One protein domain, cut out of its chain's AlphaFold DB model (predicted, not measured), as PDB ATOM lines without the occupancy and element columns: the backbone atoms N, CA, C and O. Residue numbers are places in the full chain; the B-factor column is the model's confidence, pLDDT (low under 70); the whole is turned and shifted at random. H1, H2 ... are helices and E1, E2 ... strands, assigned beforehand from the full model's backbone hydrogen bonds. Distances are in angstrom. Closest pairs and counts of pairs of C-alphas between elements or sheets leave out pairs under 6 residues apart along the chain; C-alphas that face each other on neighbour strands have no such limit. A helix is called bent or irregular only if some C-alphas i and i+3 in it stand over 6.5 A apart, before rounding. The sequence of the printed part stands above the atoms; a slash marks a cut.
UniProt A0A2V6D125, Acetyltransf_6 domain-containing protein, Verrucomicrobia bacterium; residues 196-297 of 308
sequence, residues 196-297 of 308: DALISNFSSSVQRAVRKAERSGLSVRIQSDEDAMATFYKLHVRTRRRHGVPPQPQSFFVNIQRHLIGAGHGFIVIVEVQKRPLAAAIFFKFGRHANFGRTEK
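This is residues 196 to 297 of the 308 residues of the protein "Acetyltransf_6 domain-containing protein" of Verrucomicrobia bacterium (UniProt A0A2V6D125). A twisted wall of four antiparallel strands has helices H3 and H4 over one face and no helix on the other. H1 and H2 form a separate arm off the sheet, and residues 200 to 206 stick out. The 102 printed residues run H1 H2 E1 H3 H4 E2 E3 E4, mixed in class, with sheet order E1 E2 E3 E4. The whole is only just compact, close to loose, with a radius of gyration of the C-alphas of 14.9 A and spans of 40 by 34 by 26 A.

H1, residues 196 to 201, begins at C-alpha 196 (-6.115, 9.519, -15.209). H2 is residues 204 to 215, 16.8 A long, and E1 residues 219 to 223. H3, residues 226 to 242, spans 24.5 A; H4, residues 250 to 261, is only just irregular, with C-alphas 258 and 261 6.51 A apart. E2 is residues 266 to 273, 23.6 A long. E3, residues 276 to 286, is 30.5 A long and bends by 57 degrees at residue 279. E4, residues 289 to 296, ends at C-alpha 296 (13.269, 14.031, -32.525).

E2, E3 and E4 form a meander, each the antiparallel neighbour of the one before. Within hydrogen-bond range are N 221 and O 270 across E1 and E2, 2.9 A apart, N 269 and O 281 across E2 and E3, 2.8 A apart, and N 282 and O 293 across E3 and E4, 2.8 A apart. H3 runs across the strands at a height over the sheet of 7.7 A. H4 is on the same face, and its closest C-alpha to H3 is Gln 257, 6.6 A from Glu 226. Every O i to N i+4 pair is within hydrogen-bond range in H1 and H3, and 7 of 8 in H2 and in H4.

The printed part has no cut and no long link. Residues 293 to 295 and 297 have pLDDT under 70.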
ATOM      1  N   ASP A 196      -6.684   9.507 -16.561       89.06
ATOM      2  CA  ASP A 196      -6.115   9.519 -15.209       89.06
ATOM      3  C   ASP A 196      -5.632   8.127 -14.790       89.06
ATOM      4  O   ASP A 196      -4.516   7.992 -14.284       89.06
ATOM      5  N   ALA A 197      -6.411   7.085 -15.101       90.69
ATOM      6  CA  ALA A 197      -6.005   5.695 -14.899       90.69
ATOM      7  C   ALA A 197      -4.814   5.306 -15.793       90.69
ATOM      8  O   ALA A 197      -3.934   4.550 -15.389       90.69
ATOM      9  N   LEU A 198      -4.748   5.853 -17.009       90.69
ATOM     10  CA  LEU A 198      -3.613   5.654 -17.904       90.69
ATOM     11  C   LEU A 198      -2.317   6.215 -17.313       90.69
ATOM     12  O   LEU A 198      -1.295   5.532 -17.275       90.69
ATOM     13  N   ILE A 199      -2.368   7.459 -16.834       86.94
ATOM     14  CA  ILE A 199      -1.208   8.143 -16.257       86.94
ATOM     15  C   ILE A 199      -0.778   7.474 -14.949       86.94
ATOM     16  O   ILE A 199       0.425   7.331 -14.717       86.94
ATOM     17  N   SER A 200      -1.723   7.041 -14.107       88.44
ATOM     18  CA  SER A 200      -1.402   6.355 -12.850       88.44
ATOM     19  C   SER A 200      -0.716   5.005 -13.080       88.44
ATOM     20  O   SER A 200       0.194   4.660 -12.328       88.44
ATOM     21  N   ASN A 201      -1.063   4.304 -14.164       91.69
ATOM     22  CA  ASN A 201      -0.426   3.051 -14.573       91.69
ATOM     23  C   ASN A 201       0.984   3.232 -15.161       91.69
ATOM     24  O   ASN A 201       1.735   2.262 -15.282       91.69
ATOM     25  N   PHE A 202       1.385   4.452 -15.533       90.62
ATOM     26  CA  PHE A 202       2.751   4.694 -15.979       90.62
ATOM     27  C   PHE A 202       3.755   4.541 -14.839       90.62
ATOM     28  O   PHE A 202       3.507   4.925 -13.698       90.62
ATOM     29  N   SER A 203       4.956   4.060 -15.166       91.88
ATOM     30  CA  SER A 203       6.041   3.989 -14.192       91.88
ATOM     31  C   SER A 203       6.395   5.380 -13.648       91.88
ATOM     32  O   SER A 203       6.269   6.405 -14.326       91.88
ATOM     33  N   SER A 204       6.916   5.426 -12.418       92.06
ATOM     34  CA  SER A 204       7.252   6.697 -11.764       92.06
ATOM     35  C   SER A 204       8.249   7.545 -12.572       92.06
ATOM     36  O   SER A 204       8.218   8.774 -12.503       92.06
ATOM     37  N   SER A 205       9.119   6.917 -13.374       92.94
ATOM     38  CA  SER A 205      10.049   7.612 -14.269       92.94
ATOM     39  C   SER A 205       9.336   8.301 -15.436       92.94
ATOM     40  O   SER A 205       9.653   9.456 -15.724       92.94
ATOM     41  N   VAL A 206       8.344   7.650 -16.052       90.06
ATOM     42  CA  VAL A 206       7.499   8.242 -17.102       90.06
ATOM     43  C   VAL A 206       6.704   9.416 -16.542       90.06
ATOM     44  O   VAL A 206       6.767  10.513 -17.094       90.06
ATOM     45  N   GLN A 207       6.044   9.241 -15.395       90.50
ATOM     46  CA  GLN A 207       5.280  10.317 -14.755       90.50
ATOM     47  C   GLN A 207       6.158  11.534 -14.411       90.50
ATOM     48  O   GLN A 207       5.733  12.683 -14.537       90.50
ATOM     49  N   ARG A 208       7.408  11.314 -13.970       91.50
ATOM     50  CA  ARG A 208       8.376  12.403 -13.743       91.50
ATOM     51  C   ARG A 208       8.779  13.097 -15.046       91.50
ATOM     52  O   ARG A 208       8.901  14.320 -15.050       91.50
ATOM     53  N   ALA A 209       8.971  12.350 -16.132       89.69
ATOM     54  CA  ALA A 209       9.307  12.915 -17.438       89.69
ATOM     55  C   ALA A 209       8.169  13.785 -17.999       89.69
ATOM     56  O   ALA A 209       8.439  14.892 -18.463       89.69
ATOM     57  N   VAL A 210       6.913  13.338 -17.875       87.50
ATOM     58  CA  VAL A 210       5.724  14.117 -18.268       87.50
ATOM     59  C   VAL A 210       5.659  15.435 -17.489       87.50
ATOM     60  O   VAL A 210       5.690  16.502 -18.097       87.50
ATOM     61  N   ARG A 211       5.733  15.389 -16.150       89.62
ATOM     62  CA  ARG A 211       5.736  16.598 -15.298       89.62
ATOM     63  C   ARG A 211       6.916  17.538 -15.557       89.62
ATOM     64  O   ARG A 211       6.841  18.738 -15.295       89.62
ATOM     65  N   LYS A 212       8.062  17.007 -15.996       89.31
ATOM     66  CA  LYS A 212       9.200  17.831 -16.425       89.31
ATOM     67  C   LYS A 212       8.868  18.543 -17.734       89.31
ATOM     68  O   LYS A 212       9.089  19.747 -17.815       89.31
ATOM     69  N   ALA A 213       8.331  17.828 -18.723       87.00
ATOM     70  CA  ALA A 213       7.961  18.396 -20.016       87.00
ATOM     71  C   ALA A 213       6.925  19.524 -19.869       87.00
ATOM     72  O   ALA A 213       7.136  20.601 -20.420       87.00
ATOM     73  N   GLU A 214       5.891  19.323 -19.047       87.81
ATOM     74  CA  GLU A 214       4.850  20.327 -18.759       87.81
ATOM     75  C   GLU A 214       5.420  21.631 -18.177       87.81
ATOM     76  O   GLU A 214       4.935  22.717 -18.478       87.81
ATOM     77  N   ARG A 215       6.499  21.546 -17.389       88.81
ATOM     78  CA  ARG A 215       7.161  22.710 -16.772       88.81
ATOM     79  C   ARG A 215       8.284  23.316 -17.621       88.81
ATOM     80  O   ARG A 215       8.853  24.328 -17.231       88.81
ATOM     81  N   SER A 216       8.630  22.712 -18.759       87.44
ATOM     82  CA  SER A 216       9.811  23.092 -19.557       87.44
ATOM     83  C   SER A 216       9.535  24.167 -20.620       87.44
ATOM     84  O   SER A 216      10.365  24.371 -21.502       87.44
ATOM     85  N   GLY A 217       8.378  24.840 -20.577       86.56
ATOM     86  CA  GLY A 217       8.028  25.890 -21.545       86.56
ATOM     87  C   GLY A 217       7.878  25.383 -22.986       86.56
ATOM     88  O   GLY A 217       8.106  26.135 -23.934       86.56
ATOM     89  N   LEU A 218       7.543  24.100 -23.153       91.44
ATOM     90  CA  LEU A 218       7.281  23.489 -24.453       91.44
ATOM     91  C   LEU A 218       5.859  23.828 -24.903       91.44
ATOM     92  O   LEU A 218       4.920  23.720 -24.116       91.44
ATOM     93  N   SER A 219       5.687  24.178 -26.177       92.31
ATOM     94  CA  SER A 219       4.367  24.281 -26.803       92.31
ATOM     95  C   SER A 219       4.106  23.067 -27.685       92.31
ATOM     96  O   SER A 219       4.991  22.608 -28.407       92.31
ATOM     97  N   VAL A 220       2.884  22.540 -27.630       94.19
ATOM     98  CA  VAL A 220       2.453  21.391 -28.435       94.19
ATOM     99  C   VAL A 220       1.369  21.848 -29.401       94.19
ATOM    100  O   VAL A 220       0.391  22.465 -28.988       94.19
ATOM    101  N   ARG A 221       1.538  21.533 -30.684       95.19
ATOM    102  CA  ARG A 221       0.559  21.800 -31.740       95.19
ATOM    103  C   ARG A 221       0.106  20.495 -32.369       95.19
ATOM    104  O   ARG A 221       0.943  19.677 -32.740       95.19
ATOM    105  N   ILE A 222      -1.204  20.325 -32.513       97.00
ATOM    106  CA  ILE A 222      -1.812  19.220 -33.258       97.00
ATOM    107  C   ILE A 222      -2.310  19.791 -34.581       97.00
ATOM    108  O   ILE A 222      -3.094  20.736 -34.585       97.00
ATOM    109  N   GLN A 223      -1.816  19.258 -35.692       97.12
ATOM    110  CA  GLN A 223      -2.085  19.767 -37.034       97.12
ATOM    111  C   GLN A 223      -2.283  18.627 -38.027       97.12
ATOM    112  O   GLN A 223      -1.842  17.504 -37.800       97.12
ATOM    113  N   SER A 224      -2.920  18.926 -39.150       97.38
ATOM    114  CA  SER A 224      -3.153  17.981 -40.248       97.38
ATOM    115  C   SER A 224      -2.884  18.602 -41.623       97.38
ATOM    116  O   SER A 224      -3.257  18.030 -42.643       97.38
ATOM    117  N   ASP A 225      -2.251  19.776 -41.657       97.75
ATOM    118  CA  ASP A 225      -1.909  20.502 -42.879       97.75
ATOM    119  C   ASP A 225      -0.569  20.048 -43.495       97.75
ATOM    120  O   ASP A 225       0.240  19.347 -42.878       97.75
ATOM    121  N   GLU A 226      -0.335  20.449 -44.746       97.69
ATOM    122  CA  GLU A 226       0.873  20.086 -45.496       97.69
ATOM    123  C   GLU A 226       2.156  20.659 -44.872       97.69
ATOM    124  O   GLU A 226       3.206  20.009 -44.909       97.69
ATOM    125  N   ASP A 227       2.080  21.832 -44.235       97.50
ATOM    126  CA  ASP A 227       3.213  22.464 -43.550       97.50
ATOM    127  C   ASP A 227       3.663  21.649 -42.330       97.50
ATOM    128  O   ASP A 227       4.868  21.502 -42.064       97.50
ATOM    129  N   ALA A 228       2.712  21.059 -41.606       97.12
ATOM    130  CA  ALA A 228       2.992  20.134 -40.522       97.12
ATOM    131  C   ALA A 228       3.700  18.873 -41.037       97.12
ATOM    132  O   ALA A 228       4.699  18.450 -40.442       97.12
ATOM    133  N   MET A 229       3.273  18.321 -42.180       98.00
ATOM    134  CA  MET A 229       3.962  17.193 -42.824       98.00
ATOM    135  C   MET A 229       5.379  17.567 -43.263       98.00
ATOM    136  O   MET A 229       6.331  16.823 -43.011       98.00
ATOM    137  N   ALA A 230       5.555  18.738 -43.874       97.50
ATOM    138  CA  ALA A 230       6.870  19.227 -44.273       97.50
ATOM    139  C   ALA A 230       7.801  19.399 -43.060       97.50
ATOM    140  O   ALA A 230       8.992  19.073 -43.126       97.50
ATOM    141  N   THR A 231       7.267  19.874 -41.934       96.69
ATOM    142  CA  THR A 231       8.004  20.001 -40.669       96.69
ATOM    143  C   THR A 231       8.397  18.637 -40.108       96.69
ATOM    144  O   THR A 231       9.568  18.431 -39.773       96.69
ATOM    145  N   PHE A 232       7.460  17.685 -40.077       96.69
ATOM    146  CA  PHE A 232       7.728  16.304 -39.682       96.69
ATOM    147  C   PHE A 232       8.829  15.680 -40.551       96.69
ATOM    148  O   PHE A 232       9.810  15.164 -40.021       96.69
ATOM    149  N   TYR A 233       8.738  15.796 -41.880       96.50
ATOM    150  CA  TYR A 233       9.724  15.220 -42.796       96.50
ATOM    151  C   TYR A 233      11.131  15.800 -42.584       96.50
ATOM    152  O   TYR A 233      12.115  15.058 -42.536       96.50
ATOM    153  N   LYS A 234      11.244  17.120 -42.378       95.81
ATOM    154  CA  LYS A 234      12.528  17.772 -42.062       95.81
ATOM    155  C   LYS A 234      13.161  17.199 -40.789       95.81
ATOM    156  O   LYS A 234      14.380  17.010 -40.751       95.81
ATOM    157  N   LEU A 235      12.364  16.931 -39.754       95.00
ATOM    158  CA  LEU A 235      12.837  16.302 -38.518       95.00
ATOM    159  C   LEU A 235      13.189  14.822 -38.739       95.00
ATOM    160  O   LEU A 235      14.276  14.403 -38.342       95.00
ATOM    161  N   HIS A 236      12.362  14.076 -39.475       92.88
ATOM    162  CA  HIS A 236      12.603  12.676 -39.846       92.88
ATOM    163  C   HIS A 236      13.937  12.468 -40.554       92.88
ATOM    164  O   HIS A 236      14.732  11.616 -40.155       92.88
ATOM    165  N   VAL A 237      14.228  13.282 -41.572       93.25
ATOM    166  CA  VAL A 237      15.489  13.207 -42.322       93.25
ATOM    167  C   VAL A 237      16.686  13.434 -41.400       93.25
ATOM    168  O   VAL A 237      17.682  12.720 -41.507       93.25
ATOM    169  N   ARG A 238      16.598  14.388 -40.465       91.50
ATOM    170  CA  ARG A 238      17.663  14.633 -39.479       91.50
ATOM    171  C   ARG A 238      17.857  13.430 -38.555       91.50
ATOM    172  O   ARG A 238      18.993  12.996 -38.375       91.50
ATOM    173  N   THR A 239      16.774  12.859 -38.024       89.81
ATOM    174  CA  THR A 239      16.830  11.667 -37.164       89.81
ATOM    175  C   THR A 239      17.415  10.459 -37.911       89.81
ATOM    176  O   THR A 239      18.313   9.799 -37.395       89.81
ATOM    177  N   ARG A 240      16.977  10.193 -39.150       88.69
ATOM    178  CA  ARG A 240      17.478   9.085 -39.988       88.69
ATOM    179  C   ARG A 240      18.963   9.239 -40.324       88.69
ATOM    180  O   ARG A 240      19.714   8.282 -40.161       88.69
ATOM    181  N   ARG A 241      19.402  10.455 -40.686       89.88
ATOM    182  CA  ARG A 241      20.825  10.773 -40.909       89.88
ATOM    183  C   ARG A 241      21.674  10.478 -39.675       89.88
ATOM    184  O   ARG A 241      22.717   9.853 -39.810       89.88
ATOM    185  N   ARG A 242      21.212  10.860 -38.479       86.75
ATOM    186  CA  ARG A 242      21.909  10.545 -37.219       86.75
ATOM    187  C   ARG A 242      22.019   9.037 -36.980       86.75
ATOM    188  O   ARG A 242      23.025   8.571 -36.468       86.75
ATOM    189  N   HIS A 243      20.987   8.278 -37.334       87.62
ATOM    190  CA  HIS A 243      20.972   6.820 -37.196       87.62
ATOM    191  C   HIS A 243      21.717   6.076 -38.315       87.62
ATOM    192  O   HIS A 243      21.744   4.851 -38.291       87.62
ATOM    193  N   GLY A 244      22.303   6.779 -39.291       89.62
ATOM    194  CA  GLY A 244      23.042   6.150 -40.388       89.62
ATOM    195  C   GLY A 244      22.165   5.348 -41.355       89.62
ATOM    196  O   GLY A 244      22.670   4.479 -42.056       89.62
ATOM    197  N   VAL A 245      20.856   5.624 -41.404       86.69
ATOM    198  CA  VAL A 245      19.898   4.909 -42.262       86.69
ATOM    199  C   VAL A 245      19.258   5.859 -43.280       86.69
ATOM    200  O   VAL A 245      18.931   7.000 -42.937       86.69
ATOM    201  N   PRO A 246      19.031   5.429 -44.534       88.69
ATOM    202  CA  PRO A 246      18.440   6.290 -45.555       88.69
ATOM    203  C   PRO A 246      16.982   6.625 -45.198       88.69
ATOM    204  O   PRO A 246      16.228   5.724 -44.832       88.69
ATOM    205  N   PRO A 247      16.530   7.889 -45.250       91.00
ATOM    206  CA  PRO A 247      15.116   8.209 -45.064       91.00
ATOM    207  C   PRO A 247      14.275   7.678 -46.233       91.00
ATOM    208  O   PRO A 247      14.768   7.549 -47.351       91.00
ATOM    209  N   GLN A 248      12.992   7.414 -45.984       92.12
ATOM    210  CA  GLN A 248      12.011   7.219 -47.054       92.12
ATOM    211  C   GLN A 248      11.957   8.468 -47.957       92.12
ATOM    212  O   GLN A 248      12.226   9.582 -47.479       92.12
ATOM    213  N   PRO A 249      11.621   8.309 -49.251       95.06
ATOM    214  CA  PRO A 249      11.534   9.434 -50.174       95.06
ATOM    215  C   PRO A 249      10.476  10.442 -49.716       95.06
ATOM    216  O   PRO A 249       9.489  10.082 -49.081       95.06
ATOM    217  N   GLN A 250      10.662  11.718 -50.058       96.50
ATOM    218  CA  GLN A 250       9.705  12.773 -49.712       96.50
ATOM    219  C   GLN A 250       8.300  12.487 -50.263       96.50
ATOM    220  O   GLN A 250       7.315  12.771 -49.585       96.50
ATOM    221  N   SER A 251       8.211  11.869 -51.448       97.88
ATOM    222  CA  SER A 251       6.946  11.447 -52.062       97.88
ATOM    223  C   SER A 251       6.120  10.540 -51.151       97.88
ATOM    224  O   SER A 251       4.905  10.681 -51.119       97.88
ATOM    225  N   PHE A 252       6.758   9.691 -50.336       97.19
ATOM    226  CA  PHE A 252       6.064   8.852 -49.357       97.19
ATOM    227  C   PHE A 252       5.251   9.693 -48.368       97.19
ATOM    228  O   PHE A 252       4.078   9.425 -48.133       97.19
ATOM    229  N   PHE A 253       5.855  10.752 -47.826       97.31
ATOM    230  CA  PHE A 253       5.209  11.634 -46.852       97.31
ATOM    231  C   PHE A 253       4.171  12.554 -47.495       97.31
ATOM    232  O   PHE A 253       3.135  12.811 -46.889       97.31
ATOM    233  N   VAL A 254       4.404  12.994 -48.735       98.31
ATOM    234  CA  VAL A 254       3.398  13.720 -49.530       98.31
ATOM    235  C   VAL A 254       2.170  12.841 -49.777       98.31
ATOM    236  O   VAL A 254       1.044  13.286 -49.574       98.31
ATOM    237  N   ASN A 255       2.368  11.571 -50.133       98.38
ATOM    238  CA  ASN A 255       1.270  10.634 -50.355       98.38
ATOM    239  C   ASN A 255       0.552  10.268 -49.047       98.38
ATOM    240  O   ASN A 255      -0.673  10.188 -49.041       98.38
ATOM    241  N   ILE A 256       1.269  10.130 -47.923       97.94
ATOM    242  CA  ILE A 256       0.651  10.005 -46.590       97.94
ATOM    243  C   ILE A 256      -0.217  11.229 -46.278       97.94
ATOM    244  O   ILE A 256      -1.346  11.080 -45.817       97.94
ATOM    245  N   GLN A 257       0.293  12.439 -46.519       98.31
ATOM    246  CA  GLN A 257      -0.471  13.661 -46.287       98.31
ATOM    247  C   GLN A 257      -1.744  13.665 -47.130       98.31
ATOM    248  O   GLN A 257      -2.822  13.906 -46.602       98.31
ATOM    249  N   ARG A 258      -1.621  13.346 -48.418       98.25
ATOM    250  CA  ARG A 258      -2.733  13.361 -49.366       98.25
ATOM    251  C   ARG A 258      -3.815  12.336 -49.034       98.25
ATOM    252  O   ARG A 258      -4.988  12.687 -49.006       98.25
ATOM    253  N   HIS A 259      -3.422  11.085 -48.804       97.81
ATOM    254  CA  HIS A 259      -4.358   9.955 -48.747       97.81
ATOM    255  C   HIS A 259      -4.775   9.571 -47.329       97.81
ATOM    256  O   HIS A 259      -5.781   8.892 -47.166       97.81
ATOM    257  N   LEU A 260      -4.024   9.983 -46.300       97.00
ATOM    258  CA  LEU A 260      -4.312   9.625 -44.908       97.00
ATOM    259  C   LEU A 260      -4.632  10.856 -44.065       97.00
ATOM    260  O   LEU A 260      -5.738  10.978 -43.550       97.00
ATOM    261  N   ILE A 261      -3.680  11.779 -43.913       97.62
ATOM    262  CA  ILE A 261      -3.830  12.899 -42.970       97.62
ATOM    263  C   ILE A 261      -4.891  13.894 -43.455       97.62
ATOM    264  O   ILE A 261      -5.809  14.221 -42.704       97.62
ATOM    265  N   GLY A 262      -4.822  14.311 -44.720       96.75
ATOM    266  CA  GLY A 262      -5.800  15.199 -45.354       96.75
ATOM    267  C   GLY A 262      -7.195  14.580 -45.482       96.75
ATOM    268  O   GLY A 262      -8.179  15.309 -45.507       96.75
ATOM    269  N   ALA A 263      -7.286  13.248 -45.478       95.56
ATOM    270  CA  ALA A 263      -8.543  12.500 -45.460       95.56
ATOM    271  C   ALA A 263      -9.103  12.267 -44.038       95.56
ATOM    272  O   ALA A 263     -10.120  11.601 -43.871       95.56
ATOM    273  N   GLY A 264      -8.456  12.796 -42.991       95.94
ATOM    274  CA  GLY A 264      -8.927  12.687 -41.605       95.94
ATOM    275  C   GLY A 264      -8.504  11.409 -40.868       95.94
ATOM    276  O   GLY A 264      -8.820  11.244 -39.683       95.94
ATOM    277  N   HIS A 265      -7.713  10.539 -41.502       95.75
ATOM    278  CA  HIS A 265      -7.192   9.301 -40.912       95.75
ATOM    279  C   HIS A 265      -5.971   9.514 -40.013       95.75
ATOM    280  O   HIS A 265      -5.261   8.564 -39.695       95.75
ATOM    281  N   GLY A 266      -5.681  10.741 -39.581       96.12
ATOM    282  CA  GLY A 266      -4.528  10.993 -38.729       96.12
ATOM    283  C   GLY A 266      -4.276  12.460 -38.434       96.12
ATOM    284  O   GLY A 266      -5.060  13.329 -38.804       96.12
ATOM    285  N   PHE A 267      -3.186  12.716 -37.722       97.31
ATOM    286  CA  PHE A 267      -2.704  14.054 -37.397       97.31
ATOM    287  C   PHE A 267      -1.212  14.016 -37.059       97.31
ATOM    288  O   PHE A 267      -0.622  12.959 -36.833       97.31
ATOM    289  N   ILE A 268      -0.598  15.188 -37.002       97.62
ATOM    290  CA  ILE A 268       0.798  15.399 -36.645       97.62
ATOM    291  C   ILE A 268       0.842  16.231 -35.369       97.62
ATOM    292  O   ILE A 268       0.196  17.270 -35.260       97.62
ATOM    293  N   VAL A 269       1.625  15.771 -34.400       97.31
ATOM    294  CA  VAL A 269       1.930  16.497 -33.169       97.31
ATOM    295  C   VAL A 269       3.321  17.087 -33.304       97.31
ATOM    296  O   VAL A 269       4.286  16.343 -33.478       97.31
ATOM    297  N   ILE A 270       3.438  18.408 -33.204       96.50
ATOM    298  CA  ILE A 270       4.707  19.136 -33.232       96.50
ATOM    299  C   ILE A 270       4.959  19.711 -31.842       96.50
ATOM    300  O   ILE A 270       4.111  20.403 -31.280       96.50
ATOM    301  N   VAL A 271       6.136  19.423 -31.296       95.06
ATOM    302  CA  VAL A 271       6.623  19.990 -30.038       95.06
ATOM    303  C   VAL A 271       7.630  21.079 -30.367       95.06
ATOM    304  O   VAL A 271       8.607  20.831 -31.080       95.06
ATOM    305  N   GLU A 272       7.414  22.274 -29.833       93.62
ATOM    306  CA  GLU A 272       8.233  23.450 -30.098       93.62
ATOM    307  C   GLU A 272       8.776  24.059 -28.805       93.62
ATOM    308  O   GLU A 272       8.173  23.975 -27.737       93.62
ATOM    309  N   VAL A 273       9.922  24.726 -28.929       90.50
ATOM    310  CA  VAL A 273      10.464  25.631 -27.913       90.50
ATOM    311  C   VAL A 273      10.744  26.965 -28.592       90.50
ATOM    312  O   VAL A 273      11.400  26.997 -29.634       90.50
ATOM    313  N   GLN A 274      10.201  28.068 -28.067       87.00
ATOM    314  CA  GLN A 274      10.346  29.407 -28.668       87.00
ATOM    315  C   GLN A 274      10.015  29.433 -30.183       87.00
ATOM    316  O   GLN A 274      10.777  29.974 -30.984       87.00
ATOM    317  N   LYS A 275       8.896  28.804 -30.590       86.88
ATOM    318  CA  LYS A 275       8.447  28.660 -31.999       86.88
ATOM    319  C   LYS A 275       9.405  27.887 -32.920       86.88
ATOM    320  O   LYS A 275       9.338  28.008 -34.142       86.88
ATOM    321  N   ARG A 276      10.337  27.111 -32.361       90.50
ATOM    322  CA  ARG A 276      11.231  26.232 -33.126       90.50
ATOM    323  C   ARG A 276      10.816  24.774 -32.929       90.50
ATOM    324  O   ARG A 276      10.885  24.301 -31.793       90.50
ATOM    325  N   PRO A 277      10.477  24.038 -34.005       93.25
ATOM    326  CA  PRO A 277      10.194  22.608 -33.927       93.25
ATOM    327  C   PRO A 277      11.381  21.817 -33.372       93.25
ATOM    328  O   PRO A 277      12.495  21.856 -33.915       93.25
ATOM    329  N   LEU A 278      11.126  21.097 -32.282       92.50
ATOM    330  CA  LEU A 278      12.077  20.245 -31.578       92.50
ATOM    331  C   LEU A 278      11.804  18.765 -31.857       92.50
ATOM    332  O   LEU A 278      12.731  18.009 -32.124       92.50
ATOM    333  N   ALA A 279      10.546  18.345 -31.829       92.94
ATOM    334  CA  ALA A 279      10.155  16.970 -32.114       92.94
ATOM    335  C   ALA A 279       8.827  16.950 -32.862       92.94
ATOM    336  O   ALA A 279       8.038  17.889 -32.763       92.94
ATOM    337  N   ALA A 280       8.589  15.879 -33.610       95.12
ATOM    338  CA  ALA A 280       7.304  15.662 -34.247       95.12
ATOM    339  C   ALA A 280       6.945  14.178 -34.274       95.12
ATOM    340  O   ALA A 280       7.804  13.309 -34.458       95.12
ATOM    341  N   ALA A 281       5.659  13.896 -34.124       94.56
ATOM    342  CA  ALA A 281       5.095  12.566 -34.244       94.56
ATOM    343  C   ALA A 281       3.896  12.594 -35.190       94.56
ATOM    344  O   ALA A 281       3.116  13.539 -35.174       94.56
ATOM    345  N   ILE A 282       3.772  11.562 -36.015       94.50
ATOM    346  CA  ILE A 282       2.645  11.345 -36.915       94.50
ATOM    347  C   ILE A 282       1.790  10.217 -36.352       94.50
ATOM    348  O   ILE A 282       2.325   9.173 -35.980       94.50
ATOM    349  N   PHE A 283       0.484  10.437 -36.292       94.38
ATOM    350  CA  PHE A 283      -0.508   9.502 -35.782       94.38
ATOM    351  C   PHE A 283      -1.483   9.143 -36.896       94.38
ATOM    352  O   PHE A 283      -1.978  10.025 -37.593       94.38
ATOM    353  N   PHE A 284      -1.791   7.860 -37.018       94.50
ATOM    354  CA  PHE A 284      -2.828   7.322 -37.885       94.50
ATOM    355  C   PHE A 284      -3.959   6.747 -37.044       94.50
ATOM    356  O   PHE A 284      -3.706   6.131 -36.011       94.50
ATOM    357  N   LYS A 285      -5.196   6.912 -37.501       92.50
ATOM    358  CA  LYS A 285      -6.420   6.457 -36.844       92.50
ATOM    359  C   LYS A 285      -7.218   5.600 -37.813       92.50
ATOM    360  O   LYS A 285      -7.451   6.014 -38.947       92.50
ATOM    361  N   PHE A 286      -7.675   4.446 -37.348       91.50
ATOM    362  CA  PHE A 286      -8.611   3.608 -38.087       91.50
ATOM    363  C   PHE A 286      -9.435   2.767 -37.117       91.50
ATOM    364  O   PHE A 286      -8.868   2.092 -36.256       91.50
ATOM    365  N   GLY A 287     -10.761   2.804 -37.253       87.69
ATOM    366  CA  GLY A 287     -11.667   2.101 -36.348       87.69
ATOM    367  C   GLY A 287     -11.357   2.417 -34.881       87.69
ATOM    368  O   GLY A 287     -11.432   3.565 -34.450       87.69
ATOM    369  N   ARG A 288     -10.983   1.383 -34.121       84.00
ATOM    370  CA  ARG A 288     -10.671   1.469 -32.683       84.00
ATOM    371  C   ARG A 288      -9.180   1.646 -32.376       84.00
ATOM    372  O   ARG A 288      -8.808   1.632 -31.208       84.00
ATOM    373  N   HIS A 289      -8.338   1.793 -33.398       83.06
ATOM    374  CA  HIS A 289      -6.882   1.766 -33.262       83.06
ATOM    375  C   HIS A 289      -6.246   3.097 -33.655       83.06
ATOM    376  O   HIS A 289      -6.619   3.716 -34.658       83.06
ATOM    377  N   ALA A 290      -5.220   3.488 -32.902       80.19
ATOM    378  CA  ALA A 290      -4.293   4.546 -33.268       80.19
ATOM    379  C   ALA A 290      -2.867   3.981 -33.365       80.19
ATOM    380  O   ALA A 290      -2.424   3.224 -32.508       80.19
ATOM    381  N   ASN A 291      -2.146   4.337 -34.426       81.06
ATOM    382  CA  ASN A 291      -0.755   3.938 -34.663       81.06
ATOM    383  C   ASN A 291       0.092   5.202 -34.789       81.06
ATOM    384  O   ASN A 291      -0.409   6.207 -35.286       81.06
ATOM    385  N   PHE A 292       1.369   5.192 -34.393       77.00
ATOM    386  CA  PHE A 292       2.187   6.403 -34.519       77.00
ATOM    387  C   PHE A 292       3.683   6.158 -34.758       77.00
ATOM    388  O   PHE A 292       4.325   5.242 -34.226       77.00
ATOM    389  N   GLY A 293       4.262   7.065 -35.540       67.31
ATOM    390  CA  GLY A 293       5.696   7.215 -35.766       67.31
ATOM    391  C   GLY A 293       6.201   8.507 -35.131       67.31
ATOM    392  O   GLY A 293       5.484   9.500 -35.077       67.31
ATOM    393  N   ARG A 294       7.448   8.531 -34.648       69.81
ATOM    394  CA  ARG A 294       8.029   9.724 -34.011       69.81
ATOM    395  C   ARG A 294       9.431  10.035 -34.502       69.81
ATOM    396  O   ARG A 294      10.176   9.131 -34.877       69.81
ATOM    397  N   THR A 295       9.789  11.308 -34.420       66.81
ATOM    398  CA  THR A 295      11.094  11.852 -34.794       66.81
ATOM    399  C   THR A 295      11.476  12.965 -33.822       66.81
ATOM    400  O   THR A 295      10.618  13.690 -33.316       66.81
ATOM    401  N   GLU A 296      12.765  13.088 -33.525       70.69
ATOM    402  CA  GLU A 296      13.269  14.031 -32.525       70.69
ATOM    403  C   GLU A 296      14.547  14.721 -33.011       70.69
ATOM    404  O   GLU A 296      15.439  14.100 -33.609       70.69
ATOM    405  N   LYS A 297      14.638  16.026 -32.750       46.69
ATOM    406  CA  LYS A 297      15.874  16.803 -32.839       46.69
ATOM    407  C   LYS A 297      16.666  16.618 -31.541       46.69
ATOM    408  O   LYS A 297      16.106  16.303 -30.501       46.69
TER     409      LYS A 297